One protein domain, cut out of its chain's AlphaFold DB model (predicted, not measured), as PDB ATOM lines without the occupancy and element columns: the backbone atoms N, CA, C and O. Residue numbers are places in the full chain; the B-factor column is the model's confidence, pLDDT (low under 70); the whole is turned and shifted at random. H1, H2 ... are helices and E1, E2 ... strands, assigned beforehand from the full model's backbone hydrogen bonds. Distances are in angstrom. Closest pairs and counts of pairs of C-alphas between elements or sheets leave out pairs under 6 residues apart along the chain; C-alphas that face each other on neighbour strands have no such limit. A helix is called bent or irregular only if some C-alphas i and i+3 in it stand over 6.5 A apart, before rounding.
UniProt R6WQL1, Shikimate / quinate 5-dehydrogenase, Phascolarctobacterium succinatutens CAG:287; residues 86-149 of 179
ATOM      1  N   ASN A  86     -19.872 -13.826 -48.928       95.25
ATOM      2  CA  ASN A  86     -18.511 -13.416 -48.599       95.25
ATOM      3  C   ASN A  86     -18.273 -13.642 -47.101       95.25
ATOM      4  O   ASN A  86     -18.948 -13.040 -46.259       95.25
ATOM      5  N   VAL A  87     -17.306 -14.498 -46.789       96.88
ATOM      6  CA  VAL A  87     -16.885 -14.834 -45.431       96.88
ATOM      7  C   VAL A  87     -15.795 -13.847 -44.990       96.88
ATOM      8  O   VAL A  87     -14.849 -13.611 -45.741       96.88
ATOM      9  N   PRO A  88     -15.922 -13.228 -43.805       96.25
ATOM     10  CA  PRO A  88     -14.980 -12.230 -43.310       96.25
ATOM     11  C   PRO A  88     -13.625 -12.848 -42.932       96.25
ATOM     12  O   PRO A  88     -13.550 -13.971 -42.439       96.25
ATOM     13  N   GLY A  89     -12.559 -12.058 -43.083       93.19
ATOM     14  CA  GLY A  89     -11.189 -12.466 -42.765       93.19
ATOM     15  C   GLY A  89     -10.482 -13.194 -43.912       93.19
ATOM     16  O   GLY A  89     -11.026 -13.360 -45.000       93.19
ATOM     17  N   ASP A  90      -9.245 -13.616 -43.659       92.81
ATOM     18  CA  ASP A  90      -8.404 -14.330 -44.628       92.81
ATOM     19  C   ASP A  90      -8.630 -15.845 -44.516       92.81
ATOM     20  O   ASP A  90      -7.779 -16.607 -44.059       92.81
ATOM     21  N   VAL A  91      -9.862 -16.270 -44.809       92.69
ATOM     22  CA  VAL A  91     -10.245 -17.681 -44.709       92.69
ATOM     23  C   VAL A  91      -9.716 -18.481 -45.901       92.69
ATOM     24  O   VAL A  91      -9.996 -18.145 -47.054       92.69
ATOM     25  N   ASP A  92      -9.022 -19.582 -45.608       93.19
ATOM     26  CA  ASP A  92      -8.684 -20.632 -46.570       93.19
ATOM     27  C   ASP A  92      -9.467 -21.910 -46.241       93.19
ATOM     28  O   ASP A  92      -9.194 -22.610 -45.260       93.19
ATOM     29  N   PHE A  93     -10.458 -22.224 -47.077       92.75
ATOM     30  CA  PHE A  93     -11.278 -23.428 -46.925       92.75
ATOM     31  C   PHE A  93     -10.534 -24.717 -47.279       92.75
ATOM     32  O   PHE A  93     -11.061 -25.797 -47.017       92.75
ATOM     33  N   HIS A  94      -9.357 -24.624 -47.909       92.19
ATOM     34  CA  HIS A  94      -8.607 -25.760 -48.446       92.19
ATOM     35  C   HIS A  94      -9.442 -26.645 -49.394       92.19
ATOM     36  O   HIS A  94      -9.155 -27.825 -49.595       92.19
ATOM     37  N   PHE A  95     -10.495 -26.073 -49.987       89.00
ATOM     38  CA  PHE A  95     -11.411 -26.742 -50.898       89.00
ATOM     39  C   PHE A  95     -12.019 -25.730 -51.874       89.00
ATOM     40  O   PHE A  95     -12.388 -24.621 -51.486       89.00
ATOM     41  N   ASN A  96     -12.149 -26.116 -53.144       84.88
ATOM     42  CA  ASN A  96     -12.770 -25.285 -54.172       84.88
ATOM     43  C   ASN A  96     -14.203 -25.758 -54.449       84.88
ATOM     44  O   ASN A  96     -14.415 -26.774 -55.106       84.88
ATOM     45  N   PHE A  97     -15.186 -24.992 -53.972       82.50
ATOM     46  CA  PHE A  97     -16.615 -25.255 -54.188       82.50
ATOM     47  C   PHE A  97     -17.165 -24.658 -55.501       82.50
ATOM     48  O   PHE A  97     -18.380 -24.627 -55.688       82.50
ATOM     49  N   GLY A  98     -16.292 -24.145 -56.379       81.19
ATOM     50  CA  GLY A  98     -16.652 -23.395 -57.589       81.19
ATOM     51  C   GLY A  98     -16.731 -21.880 -57.377       81.19
ATOM     52  O   GLY A  98     -17.081 -21.141 -58.292       81.19
ATOM     53  N   PHE A  99     -16.401 -21.372 -56.188       85.25
ATOM     54  CA  PHE A  99     -16.461 -19.941 -55.901       85.25
ATOM     55  C   PHE A  99     -15.076 -19.298 -55.737       85.25
ATOM     56  O   PHE A  99     -14.098 -20.001 -55.467       85.25
ATOM     57  N   PRO A 100     -14.960 -17.966 -55.906       86.81
ATOM     58  CA  PRO A 100     -13.730 -17.244 -55.602       86.81
ATOM     59  C   PRO A 100     -13.288 -17.431 -54.138       86.81
ATOM     60  O   PRO A 100     -14.107 -17.788 -53.287       86.81
ATOM     61  N   PRO A 101     -12.020 -17.134 -53.808       90.38
ATOM     62  CA  PRO A 101     -11.555 -17.115 -52.422       90.38
ATOM     63  C   PRO A 101     -12.473 -16.301 -51.499       90.38
ATOM     64  O   PRO A 101     -13.088 -15.323 -51.929       90.38
ATOM     65  N   HIS A 102     -12.550 -16.712 -50.232       92.56
ATOM     66  CA  HIS A 102     -13.372 -16.079 -49.188       92.56
ATOM     67  C   HIS A 102     -14.884 -16.103 -49.443       92.56
ATOM     68  O   HIS A 102     -15.619 -15.304 -48.866       92.56
ATOM     69  N   THR A 103     -15.377 -17.016 -50.282       92.88
ATOM     70  CA  THR A 103     -16.817 -17.159 -50.519       92.88
ATOM     71  C   THR A 103     -17.313 -18.578 -50.280       92.88
ATOM     72  O   THR A 103     -16.616 -19.556 -50.548       92.88
ATOM     73  N   SER A 104     -18.525 -18.692 -49.744       93.12
ATOM     74  CA  SER A 104     -19.146 -19.960 -49.372       93.12
ATOM     75  C   SER A 104     -20.629 -19.980 -49.729       93.12
ATOM     76  O   SER A 104     -21.251 -18.943 -49.950       93.12
ATOM     77  N   TYR A 105     -21.231 -21.167 -49.710       91.75
ATOM     78  CA  TYR A 105     -22.686 -21.287 -49.657       91.75
ATOM     79  C   TYR A 105     -23.238 -20.694 -48.354       91.75
ATOM     80  O   TYR A 105     -22.582 -20.747 -47.309       91.75
ATOM     81  N   ALA A 106     -24.467 -20.183 -48.405       93.06
ATOM     82  CA  ALA A 106     -25.157 -19.600 -47.258       93.06
ATOM     83  C   ALA A 106     -25.363 -20.609 -46.116       93.06
ATOM     84  O   ALA A 106     -25.203 -20.247 -44.956       93.06
ATOM     85  N   CYS A 107     -25.607 -21.888 -46.422       92.44
ATOM     86  CA  CYS A 107     -25.708 -22.942 -45.405       92.44
ATOM     87  C   CYS A 107     -24.385 -23.183 -44.652       92.44
ATOM     88  O   CYS A 107     -24.386 -23.456 -43.451       92.44
ATOM     89  N   MET A 108     -23.240 -23.033 -45.330       94.81
ATOM     90  CA  MET A 108     -21.928 -23.105 -44.680       94.81
ATOM     91  C   MET A 108     -21.678 -21.852 -43.835       94.81
ATOM     92  O   MET A 108     -21.183 -21.959 -42.715       94.81
ATOM     93  N   ALA A 109     -22.074 -20.681 -44.343       96.19
ATOM     94  CA  ALA A 109     -21.983 -19.428 -43.604       96.19
ATOM     95  C   ALA A 109     -22.835 -19.451 -42.324       96.19
ATOM     96  O   ALA A 109     -22.341 -19.012 -41.293       96.19
ATOM     97  N   GLU A 110     -24.051 -20.017 -42.346       96.81
ATOM     98  CA  GLU A 110     -24.900 -20.166 -41.150       96.81
ATOM     99  C   GLU A 110     -24.140 -20.882 -40.027       96.81
ATOM    100  O   GLU A 110     -24.047 -20.369 -38.914       96.81
ATOM    101  N   THR A 111     -23.501 -22.013 -40.344       96.62
ATOM    102  CA  THR A 111     -22.683 -22.762 -39.375       96.62
ATOM    103  C   THR A 111     -21.568 -21.899 -38.773       96.62
ATOM    104  O   THR A 111     -21.356 -21.914 -37.560       96.62
ATOM    105  N   MET A 112     -20.856 -21.129 -39.602       97.31
ATOM    106  CA  MET A 112     -19.761 -20.263 -39.145       97.31
ATOM    107  C   MET A 112     -20.271 -19.116 -38.267       97.31
ATOM    108  O   MET A 112     -19.693 -18.844 -37.218       97.31
ATOM    109  N   ILE A 113     -21.363 -18.468 -38.679       98.25
ATOM    110  CA  ILE A 113     -21.999 -17.364 -37.955       98.25
ATOM    111  C   ILE A 113     -22.451 -17.834 -36.570       98.25
ATOM    112  O   ILE A 113     -22.136 -17.193 -35.569       98.25
ATOM    113  N   LEU A 114     -23.136 -18.977 -36.496       98.19
ATOM    114  CA  LEU A 114     -23.599 -19.546 -35.232       98.19
ATOM    115  C   LEU A 114     -22.432 -19.915 -34.311       98.19
ATOM    116  O   LEU A 114     -22.473 -19.610 -33.120       98.19
ATOM    117  N   ALA A 115     -21.363 -20.503 -34.856       97.75
ATOM    118  CA  ALA A 115     -20.168 -20.830 -34.082       97.75
ATOM    119  C   ALA A 115     -19.475 -19.577 -33.517       97.75
ATOM    120  O   ALA A 115     -19.045 -19.592 -32.364       97.75
ATOM    121  N   LEU A 116     -19.397 -18.494 -34.298       97.44
ATOM    122  CA  LEU A 116     -18.848 -17.207 -33.860       97.44
ATOM    123  C   LEU A 116     -19.717 -16.519 -32.797       97.44
ATOM    124  O   LEU A 116     -19.182 -15.807 -31.948       97.44
ATOM    125  N   ASP A 117     -21.030 -16.754 -32.816       97.69
ATOM    126  CA  ASP A 117     -21.957 -16.265 -31.789       97.69
ATOM    127  C   ASP A 117     -22.049 -17.198 -30.563       97.69
ATOM    128  O   ASP A 117     -22.754 -16.896 -29.603       97.69
ATOM    129  N   GLY A 118     -21.342 -18.336 -30.569       97.62
ATOM    130  CA  GLY A 118     -21.391 -19.333 -29.493       97.62
ATOM    131  C   GLY A 118     -22.724 -20.086 -29.402       97.62
ATOM    132  O   GLY A 118     -23.068 -20.615 -28.343       97.62
ATOM    133  N   ARG A 119     -23.495 -20.128 -30.495       97.00
ATOM    134  CA  ARG A 119     -24.793 -20.806 -30.587       97.00
ATOM    135  C   ARG A 119     -24.628 -22.209 -31.153       97.00
ATOM    136  O   ARG A 119     -24.538 -22.400 -32.360       97.00
ATOM    137  N   TYR A 120     -24.624 -23.204 -30.274       95.06
ATOM    138  CA  TYR A 120     -24.487 -24.613 -30.648       95.06
ATOM    139  C   TYR A 120     -25.830 -25.331 -30.529       95.06
ATOM    140  O   TYR A 120     -26.084 -26.069 -29.579       95.06
ATOM    141  N   GLU A 121     -26.711 -25.076 -31.490       91.62
ATOM    142  CA  GLU A 121     -28.055 -25.642 -31.537       91.62
ATOM    143  C   GLU A 121     -28.440 -26.042 -32.965       91.62
ATOM    144  O   GLU A 121     -27.830 -25.606 -33.941       91.62
ATOM    145  N   ASN A 122     -29.494 -26.850 -33.092       91.94
ATOM    146  CA  ASN A 122     -30.093 -27.171 -34.385       91.94
ATOM    147  C   ASN A 122     -30.922 -25.971 -34.873       91.94
ATOM    148  O   ASN A 122     -32.147 -25.952 -34.734       91.94
ATOM    149  N   PHE A 123     -30.237 -24.940 -35.373       93.81
ATOM    150  CA  PHE A 123     -30.839 -23.643 -35.673       93.81
ATOM    151  C   PHE A 123     -31.888 -23.742 -36.789       93.81
ATOM    152  O   PHE A 123     -33.066 -23.469 -36.538       93.81
ATOM    153  N   SER A 124     -31.480 -24.228 -37.963       91.25
ATOM    154  CA  SER A 124     -32.340 -24.504 -39.118       91.25
ATOM    155  C   SER A 124     -32.503 -26.021 -39.295       91.25
ATOM    156  O   SER A 124     -31.642 -26.686 -39.867       91.25
ATOM    157  N   LEU A 125     -33.597 -26.599 -38.780       88.62
ATOM    158  CA  LEU A 125     -33.864 -28.041 -38.871       88.62
ATOM    159  C   LEU A 125     -35.336 -28.330 -39.184       88.62
ATOM    160  O   LEU A 125     -36.237 -27.816 -38.526       88.62
ATOM    161  N   GLY A 126     -35.566 -29.244 -40.129       86.38
ATOM    162  CA  GLY A 126     -36.904 -29.669 -40.534       86.38
ATOM    163  C   GLY A 126     -37.502 -28.792 -41.634       86.38
ATOM    164  O   GLY A 126     -36.792 -28.062 -42.317       86.38
ATOM    165  N   ARG A 127     -38.816 -28.926 -41.848       79.50
ATOM    166  CA  ARG A 127     -39.547 -28.221 -42.920       79.50
ATOM    167  C   ARG A 127     -40.152 -26.891 -42.473       79.50
ATOM    168  O   ARG A 127     -40.454 -26.056 -43.315       79.50
ATOM    169  N   SER A 128     -40.340 -26.711 -41.170       80.00
ATOM    170  CA  SER A 128     -40.913 -25.494 -40.599       80.00
ATOM    171  C   SER A 128     -39.795 -24.497 -40.323       80.00
ATOM    172  O   SER A 128     -38.969 -24.717 -39.437       80.00
ATOM    173  N   LEU A 129     -39.765 -23.416 -41.096       81.69
ATOM    174  CA  LEU A 129     -38.847 -22.304 -40.886       81.69
ATOM    175  C   LEU A 129     -39.547 -21.214 -40.074       81.69
ATOM    176  O   LEU A 129     -40.691 -20.865 -40.346       81.69
ATOM    177  N   ASP A 130     -38.847 -20.676 -39.079       88.81
ATOM    178  CA  ASP A 130     -39.316 -19.540 -38.286       88.81
ATOM    179  C   ASP A 130     -38.707 -18.252 -38.848       88.81
ATOM    180  O   ASP A 130     -37.485 -18.083 -38.860       88.81
ATOM    181  N   ILE A 131     -39.558 -17.322 -39.284       89.50
ATOM    182  CA  ILE A 131     -39.141 -16.014 -39.808       89.50
ATOM    183  C   ILE A 131     -38.276 -15.258 -38.790       89.50
ATOM    184  O   ILE A 131     -37.328 -14.570 -39.173       89.50
ATOM    185  N   ASN A 132     -38.520 -15.421 -37.488       93.75
ATOM    186  CA  ASN A 132     -37.694 -14.789 -36.460       93.75
ATOM    187  C   ASN A 132     -36.264 -15.339 -36.459       93.75
ATOM    188  O   ASN A 132     -35.319 -14.571 -36.282       93.75
ATOM    189  N   LYS A 133     -36.084 -16.642 -36.714       94.75
ATOM    190  CA  LYS A 133     -34.754 -17.242 -36.886       94.75
ATOM    191  C   LYS A 133     -34.063 -16.736 -38.150       94.75
ATOM    192  O   LYS A 133     -32.870 -16.451 -38.094       94.75
ATOM    193  N   ILE A 134     -34.803 -16.555 -39.247       94.00
ATOM    194  CA  ILE A 134     -34.276 -15.964 -40.491       94.00
ATOM    195  C   ILE A 134     -33.776 -14.532 -40.232       94.00
ATOM    196  O   ILE A 134     -32.660 -14.173 -40.608       94.00
ATOM    197  N   ASN A 135     -34.562 -13.723 -39.523       96.19
ATOM    198  CA  ASN A 135     -34.159 -12.369 -39.148       96.19
ATOM    199  C   ASN A 135     -32.946 -12.373 -38.208       96.19
ATOM    200  O   ASN A 135     -32.028 -11.572 -38.380       96.19
ATOM    201  N   LEU A 136     -32.915 -13.291 -37.239       96.62
ATOM    202  CA  LEU A 136     -31.804 -13.425 -36.303       96.62
ATOM    203  C   LEU A 136     -30.504 -13.806 -37.019       96.62
ATOM    204  O   LEU A 136     -29.490 -13.152 -36.789       96.62
ATOM    205  N   ILE A 137     -30.508 -14.811 -37.901       96.69
ATOM    206  CA  ILE A 137     -29.280 -15.202 -38.607       96.69
ATOM    207  C   ILE A 137     -28.769 -14.080 -39.516       96.69
ATOM    208  O   ILE A 137     -27.561 -13.884 -39.600       96.69
ATOM    209  N   SER A 138     -29.666 -13.284 -40.109       96.50
ATOM    210  CA  SER A 138     -29.298 -12.082 -40.868       96.50
ATOM    211  C   SER A 138     -28.585 -11.044 -39.988       96.50
ATOM    212  O   SER A 138     -27.493 -10.585 -40.313       96.50
ATOM    213  N   GLN A 139     -29.129 -10.750 -38.801       98.12
ATOM    214  CA  GLN A 139     -28.495  -9.834 -37.842       98.12
ATOM    215  C   GLN A 139     -27.138 -10.348 -37.342       98.12
ATOM    216  O   GLN A 139     -26.206  -9.566 -37.147       98.12
ATOM    217  N   LEU A 140     -27.011 -11.659 -37.124       98.12
ATOM    218  CA  LEU A 140     -25.743 -12.272 -36.733       98.12
ATOM    219  C   LEU A 140     -24.723 -12.236 -37.880       98.12
ATOM    220  O   LEU A 140     -23.545 -11.975 -37.634       98.12
ATOM    221  N   ALA A 141     -25.161 -12.434 -39.125       98.00
ATOM    222  CA  ALA A 141     -24.315 -12.271 -40.303       98.00
ATOM    223  C   ALA A 141     -23.720 -10.855 -40.344       98.00
ATOM    224  O   ALA A 141     -22.496 -10.714 -40.422       98.00
ATOM    225  N   ASP A 142     -24.559  -9.828 -40.174       97.81
ATOM    226  CA  ASP A 142     -24.131  -8.428 -40.111       97.81
ATOM    227  C   ASP A 142     -23.163  -8.177 -38.949       97.81
ATOM    228  O   ASP A 142     -22.084  -7.613 -39.148       97.81
ATOM    229  N   LYS A 143     -23.498  -8.658 -37.741       98.31
ATOM    230  CA  LYS A 143     -22.649  -8.555 -36.539       98.31
ATOM    231  C   LYS A 143     -21.241  -9.096 -36.783       98.31
ATOM    232  O   LYS A 143     -20.267  -8.523 -36.293       98.31
ATOM    233  N   HIS A 144     -21.132 -10.198 -37.518       98.06
ATOM    234  CA  HIS A 144     -19.863 -10.858 -37.792       98.06
ATOM    235  C   HIS A 144     -19.230 -10.448 -39.130       98.06
ATOM    236  O   HIS A 144     -18.141 -10.922 -39.427       98.06
ATOM    237  N   ASN A 145     -19.815  -9.505 -39.877       97.56
ATOM    238  CA  ASN A 145     -19.346  -9.008 -41.181       97.56
ATOM    239  C   ASN A 145     -19.414 -10.018 -42.341       97.56
ATOM    240  O   ASN A 145     -18.670  -9.887 -43.318       97.56
ATOM    241  N   PHE A 146     -20.317 -10.994 -42.272       98.00
ATOM    242  CA  PHE A 146     -20.686 -11.803 -43.433       98.00
ATOM    243  C   PHE A 146     -21.550 -10.958 -44.367       98.00
ATOM    244  O   PHE A 146     -22.429 -10.228 -43.920       98.00
ATOM    245  N   LYS A 147     -21.300 -11.032 -45.675       95.56
ATOM    246  CA  LYS A 147     -22.021 -10.218 -46.667       95.56
ATOM    247  C   LYS A 147     -22.504 -11.083 -47.810       95.56
ATOM    248  O   LYS A 147     -21.800 -12.004 -48.207       95.56
ATOM    249  N   MET A 148     -23.651 -10.759 -48.402       91.25
ATOM    250  CA  MET A 148     -24.045 -11.392 -49.664       91.25
ATOM    251  C   MET A 148     -22.946 -11.182 -50.708       91.25
ATOM    252  O   MET A 148     -22.487 -10.056 -50.928       91.25
ATOM    253  N   ALA A 149     -22.504 -12.271 -51.335       85.31
ATOM    254  CA  ALA A 149     -21.675 -12.162 -52.520       85.31
ATOM    255  C   ALA A 149     -22.569 -11.641 -53.654       85.31
ATOM    256  O   ALA A 149     -23.728 -12.038 -53.764       85.31
TER     257      ALA A 149
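Overview. This is residues 86 to 149 of the 179 residues of the protein "Shikimate / quinate 5-dehydrogenase" of Phascolarctobacterium succinatutens CAG:287 (UniProt R6WQL1). Two helices, H2 and the shorter H1, meet steeply near their last residues as a V, and two long stretches with no named element loop out from this pair towards opposite ends of the domain. The loop of residues 117 to 130 swings away from the end of H1 and comes back to the start of H2, with residues 125 to 132 sticking out; at the other end residues 86 to 102 make a wide loop that leads into the short strand E1. The printed part has 64 residues with one named strand and two named helices, in the order E1, H1, H2; the strand pairs with no named strand. The class is mostly helix, but under half of the residues, 28 of the 64, are in named elements. The whole is compact, with a radius of gyration of the C-alphas of 12.2 A, and spans 32 by 24 by 21 A.

Arrangement. The longest helix is H2, residues 131 to 144. It touches H1, residues 106 to 116, with 9 pairs of C-alphas within 8 A; the closest are those of Ile 113 and Ala 141, 6.1 A apart. The two helices run the same way at a steep tilt of 67 degrees, and their centres are 10.6 A apart. E1, residues 103 to 105, is apart from H2. E1 and H1 meet only through their link. In H2 every O i to N i+4 pair is within hydrogen-bond range; in H1 6 of 7 are.

Along the chain. H2 begins with C-alpha 131 at (-39.141, -16.014, -39.808) and ends with C-alpha 144 at (-19.863, -10.858, -37.792), a length of 20.1 A over 14 residues. H1 has 11 residues, from Ala 106 to Leu 116, and measures 15.0 A from first to last C-alpha. E1 has three residues, from Thr 103, whose C-alpha is at (-16.817, -17.159, -50.519), to Tyr 105. Neither helix is bent.

Size, cuts and confidence. The two C-alphas farthest apart are those of Asp 90 and Ser 128, at 34.6 A. The first and last printed C-alphas, of Asn 86 and Ala 149, are 5.2 A apart. The link from E1 to H1 is tight, with 0 residues between them, and the link from H1 to H2 is long, with 14 residues. Without residues 125 to 132, which stand free, the body has 56 residues and spans 28 by 19 by 16 A. The printed part has no cut. The mean pLDDT of the printed part is 93.0, and no printed residue is under 70.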